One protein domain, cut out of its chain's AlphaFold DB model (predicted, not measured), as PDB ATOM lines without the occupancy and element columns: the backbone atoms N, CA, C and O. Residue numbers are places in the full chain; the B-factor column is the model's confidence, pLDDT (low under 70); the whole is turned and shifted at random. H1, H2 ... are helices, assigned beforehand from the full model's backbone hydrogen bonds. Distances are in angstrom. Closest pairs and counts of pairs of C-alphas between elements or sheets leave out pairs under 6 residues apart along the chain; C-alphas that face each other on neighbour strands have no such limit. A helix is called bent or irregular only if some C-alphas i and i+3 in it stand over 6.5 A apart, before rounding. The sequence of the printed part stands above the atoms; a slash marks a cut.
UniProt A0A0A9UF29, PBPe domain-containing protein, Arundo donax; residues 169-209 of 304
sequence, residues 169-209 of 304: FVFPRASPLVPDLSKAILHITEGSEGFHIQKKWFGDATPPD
ATOM      1  N   PHE A 169      55.978  32.894  71.989       91.25
ATOM      2  CA  PHE A 169      56.291  34.148  72.668       91.25
ATOM      3  C   PHE A 169      56.051  34.001  74.170       91.25
ATOM      4  O   PHE A 169      55.027  33.465  74.596       91.25
ATOM      5  N   VAL A 170      56.988  34.491  74.978       91.75
ATOM      6  CA  VAL A 170      56.948  34.344  76.437       91.75
ATOM      7  C   VAL A 170      56.568  35.668  77.087       91.75
ATOM      8  O   VAL A 170      57.141  36.710  76.778       91.75
ATOM      9  N   PHE A 171      55.626  35.609  78.030       94.31
ATOM     10  CA  PHE A 171      55.163  36.754  78.810       94.31
ATOM     11  C   PHE A 171      55.218  36.460  80.310       94.31
ATOM     12  O   PHE A 171      55.098  35.296  80.710       94.31
ATOM     13  N   PRO A 172      55.332  37.496  81.163       95.88
ATOM     14  CA  PRO A 172      55.085  37.353  82.590       95.88
ATOM     15  C   PRO A 172      53.706  36.739  82.856       95.88
ATOM     16  O   PRO A 172      52.749  36.951  82.103       95.88
ATOM     17  N   ARG A 173      53.597  35.991  83.957       93.50
ATOM     18  CA  ARG A 173      52.318  35.407  84.376       93.50
ATOM     19  C   ARG A 173      51.262  36.505  84.529       93.50
ATOM     20  O   ARG A 173      51.558  37.567  85.067       93.50
ATOM     21  N   ALA A 174      50.046  36.212  84.069       93.19
ATOM     22  CA  ALA A 174      48.905  37.131  84.053       93.19
ATOM     23  C   ALA A 174      49.077  38.391  83.175       93.19
ATOM     24  O   ALA A 174      48.360  39.371  83.365       93.19
ATOM     25  N   SER A 175      49.986  38.373  82.192       96.00
ATOM     26  CA  SER A 175      50.090  39.462  81.216       96.00
ATOM     27  C   SER A 175      48.793  39.611  80.401       96.00
ATOM     28  O   SER A 175      48.349  38.633  79.787       96.00
ATOM     29  N   PRO A 176      48.212  40.824  80.315       94.88
ATOM     30  CA  PRO A 176      47.007  41.076  79.528       94.88
ATOM     31  C   PRO A 176      47.255  41.012  78.013       94.88
ATOM     32  O   PRO A 176      46.299  40.990  77.251       94.88
ATOM     33  N   LEU A 177      48.517  40.960  77.567       94.44
ATOM     34  CA  LEU A 177      48.886  40.930  76.145       94.44
ATOM     35  C   LEU A 177      48.744  39.543  75.506       94.44
ATOM     36  O   LEU A 177      48.718  39.428  74.282       94.44
ATOM     37  N   VAL A 178      48.675  38.483  76.318       95.19
ATOM     38  CA  VAL A 178      48.646  37.098  75.823       95.19
ATOM     39  C   VAL A 178      47.446  36.836  74.903       95.19
ATOM     40  O   VAL A 178      47.666  36.298  73.816       95.19
ATOM     41  N   PRO A 179      46.197  37.206  75.259       95.00
ATOM     42  CA  PRO A 179      45.041  36.949  74.400       95.00
ATOM     43  C   PRO A 179      45.111  37.704  73.070       95.00
ATOM     44  O   PRO A 179      44.793  37.132  72.027       95.00
ATOM     45  N   ASP A 180      45.549  38.963  73.098       95.75
ATOM     46  CA  ASP A 180      45.615  39.811  71.906       95.75
ATOM     47  C   ASP A 180      46.688  39.318  70.936       95.75
ATOM     48  O   ASP A 180      46.416  39.162  69.743       95.75
ATOM     49  N   LEU A 181      47.878  38.972  71.441       94.62
ATOM     50  CA  LEU A 181      48.923  38.416  70.587       94.62
ATOM     51  C   LEU A 181      48.536  37.034  70.051       94.62
ATOM     52  O   LEU A 181      48.807  36.736  68.891       94.62
ATOM     53  N   SER A 182      47.870  36.199  70.851       94.00
ATOM     54  CA  SER A 182      47.442  34.866  70.406       94.00
ATOM     55  C   SER A 182      46.448  34.958  69.243       94.00
ATOM     56  O   SER A 182      46.578  34.220  68.268       94.00
ATOM     57  N   LYS A 183      45.504  35.909  69.295       95.12
ATOM     58  CA  LYS A 183      44.597  36.206  68.172       95.12
ATOM     59  C   LYS A 183      45.349  36.721  66.946       95.12
ATOM     60  O   LYS A 183      45.051  36.295  65.835       95.12
ATOM     61  N   ALA A 184      46.327  37.609  67.136       93.75
ATOM     62  CA  ALA A 184      47.134  38.129  66.034       93.75
ATOM     63  C   ALA A 184      47.951  37.021  65.344       93.75
ATOM     64  O   ALA A 184      47.983  36.954  64.117       93.75
ATOM     65  N   ILE A 185      48.557  36.112  66.116       92.62
ATOM     66  CA  ILE A 185      49.280  34.948  65.585       92.62
ATOM     67  C   ILE A 185      48.330  34.034  64.811       92.62
ATOM     68  O   ILE A 185      48.677  33.600  63.712       92.62
ATOM     69  N   LEU A 186      47.133  33.768  65.346       91.81
ATOM     70  CA  LEU A 186      46.134  32.950  64.662       91.81
ATOM     71  C   LEU A 186      45.751  33.564  63.311       91.81
ATOM     72  O   LEU A 186      45.802  32.877  62.299       91.81
ATOM     73  N   HIS A 187      45.502  34.876  63.271       93.31
ATOM     74  CA  HIS A 187      45.192  35.593  62.034       93.31
ATOM     75  C   HIS A 187      46.324  35.507  60.992       93.31
ATOM     76  O   HIS A 187      46.066  35.336  59.803       93.31
ATOM     77  N   ILE A 188      47.589  35.603  61.417       91.75
ATOM     78  CA  ILE A 188      48.747  35.454  60.516       91.75
ATOM     79  C   ILE A 188      48.883  34.009  60.014       91.75
ATOM     80  O   ILE A 188      49.275  33.799  58.867       91.75
ATOM     81  N   THR A 189      48.571  33.028  60.864       87.44
ATOM     82  CA  THR A 189      48.721  31.595  60.564       87.44
ATOM     83  C   THR A 189      47.607  31.072  59.656       87.44
ATOM     84  O   THR A 189      47.869  30.245  58.788       87.44
ATOM     85  N   GLU A 190      46.375  31.551  59.838       88.88
ATOM     86  CA  GLU A 190      45.222  31.209  58.993       88.88
ATOM     87  C   GLU A 190      45.207  32.003  57.674       88.88
ATOM     88  O   GLU A 190      44.624  31.559  56.686       88.88
ATOM     89  N   GLY A 191      45.849  33.175  57.647       87.81
ATOM     90  CA  GLY A 191      45.965  34.024  56.465       87.81
ATOM     91  C   GLY A 191      47.117  33.651  55.522       87.81
ATOM     92  O   GLY A 191      47.966  32.809  55.806       87.81
ATOM     93  N   SER A 192      47.197  34.347  54.383       86.31
ATOM     94  CA  SER A 192      48.300  34.198  53.418       86.31
ATOM     95  C   SER A 192      49.610  34.855  53.875       86.31
ATOM     96  O   SER A 192      50.681  34.518  53.367       86.31
ATOM     97  N   GLU A 193      49.547  35.776  54.842       88.50
ATOM     98  CA  GLU A 193      50.702  36.496  55.401       88.50
ATOM     99  C   GLU A 193      51.764  35.542  55.963       88.50
ATOM    100  O   GLU A 193      52.947  35.700  55.663       88.50
ATOM    101  N   GLY A 194      51.364  34.506  56.711       86.06
ATOM    102  CA  GLY A 194      52.298  33.517  57.255       86.06
ATOM    103  C   GLY A 194      53.115  32.820  56.163       86.06
ATOM    104  O   GLY A 194      54.339  32.709  56.270       86.06
ATOM    105  N   PHE A 195      52.462  32.441  55.063       84.62
ATOM    106  CA  PHE A 195      53.133  31.864  53.899       84.62
ATOM    107  C   PHE A 195      54.079  32.865  53.223       84.62
ATOM    108  O   PHE A 195      55.200  32.507  52.862       84.62
ATOM    109  N   HIS A 196      53.682  34.134  53.082       87.75
ATOM    110  CA  HIS A 196      54.546  35.171  52.509       87.75
ATOM    111  C   HIS A 196      55.793  35.430  53.355       87.75
ATOM    112  O   HIS A 196      56.887  35.559  52.803       87.75
ATOM    113  N   ILE A 197      55.654  35.463  54.682       87.94
ATOM    114  CA  ILE A 197      56.779  35.587  55.616       87.94
ATOM    115  C   ILE A 197      57.708  34.383  55.458       87.94
ATOM    116  O   ILE A 197      58.911  34.564  55.263       87.94
ATOM    117  N   GLN A 198      57.163  33.164  55.470       82.06
ATOM    118  CA  GLN A 198      57.955  31.950  55.288       82.06
ATOM    119  C   GLN A 198      58.717  31.978  53.959       82.06
ATOM    120  O   GLN A 198      59.929  31.774  53.947       82.06
ATOM    121  N   LYS A 199      58.042  32.305  52.854       83.19
ATOM    122  CA  LYS A 199      58.656  32.382  51.526       83.19
ATOM    123  C   LYS A 199      59.735  33.460  51.436       83.19
ATOM    124  O   LYS A 199      60.764  33.253  50.798       83.19
ATOM    125  N   LYS A 200      59.528  34.607  52.081       86.69
ATOM    126  CA  LYS A 200      60.490  35.716  52.085       86.69
ATOM    127  C   LYS A 200      61.785  35.364  52.818       86.69
ATOM    128  O   LYS A 200      62.852  35.754  52.355       86.69
ATOM    129  N   TRP A 201      61.693  34.663  53.948       81.94
ATOM    130  CA  TRP A 201      62.853  34.368  54.798       81.94
ATOM    131  C   TRP A 201      63.502  33.009  54.517       81.94
ATOM    132  O   TRP A 201      64.709  32.874  54.688       81.94
ATOM    133  N   PHE A 202      62.730  32.020  54.063       76.50
ATOM    134  CA  PHE A 202      63.195  30.647  53.829       76.50
ATOM    135  C   PHE A 202      63.124  30.211  52.353       76.50
ATOM    136  O   PHE A 202      63.533  29.098  52.031       76.50
ATOM    137  N   GLY A 203      62.657  31.079  51.447       74.88
ATOM    138  CA  GLY A 203      62.533  30.792  50.014       74.88
ATOM    139  C   GLY A 203      61.316  29.929  49.665       74.88
ATOM    140  O   GLY A 203      60.435  29.703  50.495       74.88
ATOM    141  N   ASP A 204      61.258  29.433  48.423       66.50
ATOM    142  CA  ASP A 204      60.287  28.407  48.027       66.50
ATOM    143  C   ASP A 204      60.641  27.097  48.737       66.50
ATOM    144  O   ASP A 204      61.341  26.233  48.209       66.50
ATOM    145  N   ALA A 205      60.185  26.976  49.981       52.09
ATOM    146  CA  ALA A 205      60.258  25.759  50.757       52.09
ATOM    147  C   ALA A 205      59.305  24.733  50.134       52.09
ATOM    148  O   ALA A 205      58.226  24.459  50.650       52.09
ATOM    149  N   THR A 206      59.718  24.118  49.027       50.91
ATOM    150  CA  THR A 206      59.481  22.681  48.937       50.91
ATOM    151  C   THR A 206      60.197  22.109  50.155       50.91
ATOM    152  O   THR A 206      61.405  22.342  50.290       50.91
ATOM    153  N   PRO A 207      59.486  21.464  51.100       53.69
ATOM    154  CA  PRO A 207      60.165  20.701  52.128       53.69
ATOM    155  C   PRO A 207      61.174  19.825  51.386       53.69
ATOM    156  O   PRO A 207      60.759  19.149  50.439       53.69
ATOM    157  N   PRO A 208      62.478  19.879  51.716       53.88
ATOM    158  CA  PRO A 208      63.388  18.858  51.235       53.88
ATOM    159  C   PRO A 208      62.704  17.536  51.557       53.88
ATOM    160  O   PRO A 208      62.258  17.355  52.692       53.88
ATOM    161  N   ASP A 209      62.503  16.677  50.562       53.62
ATOM    162  CA  ASP A 209      61.889  15.383  50.815       53.62
ATOM    163  C   ASP A 209      62.873  14.609  51.699       53.62
ATOM    164  O   ASP A 209      63.893  14.099  51.233       53.62
TER     165      ASP A 209
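What this domain is: This is residues 169 to 209 of the 304 residues of the protein "PBPe domain-containing protein" of Arundo donax (UniProt A0A0A9UF29). Two helices meet near their ends as an open L, with the longer H1 as one arm and H2 as the other, and there is no packed core. A hook of unnamed chain, residues 169 to 176, leads into H1, and a tail, residues 203 to 209, follows H2. The printed part has 41 residues with two named helices, H1 then H2, and no named strand; the class is all helix. It is only just extended, close to loose, with a radius of gyration of the C-alphas of 14.0 A, and it spans 41 by 18 by 16 A.

How they stand to each other: Begin with the longest helix, H1, residues 177 to 190. Past the one residue of a tight link, Gly 191, you reach H2, residues 192 to 202. The lines of H1 and H2 stand at 84 degrees, about perpendicular. H1 and H2 are close but not clearly touching, with 2 pairs of C-alphas within 8 A. Look for their closest C-alphas at Ile 188 and Gly 194, 5.2 A apart. In both H1 and H2, every O i to N i+4 pair is within hydrogen-bond range.

Where its parts are: Find C-alpha 177 at (48.886, 40.930, 76.145); from there H1 runs 20.1 A to C-alpha 190 at (45.222, 31.209, 58.993). H2 runs 15.3 A from C-alpha 192 to C-alpha 202 at (63.195, 30.647, 53.829). Neither helix is bent.

The domain as a whole: The two C-alphas farthest apart are those of Ala 174 and Asp 209, 41.8 A. Residues 171 to 177 stand free, and so do residues 198 to 203, of which 198 to 202 belong to H2. The printed part has no cut. In the B-factor column the mean pLDDT of the printed part is 84.9, and residues 204 to 209 are under 70.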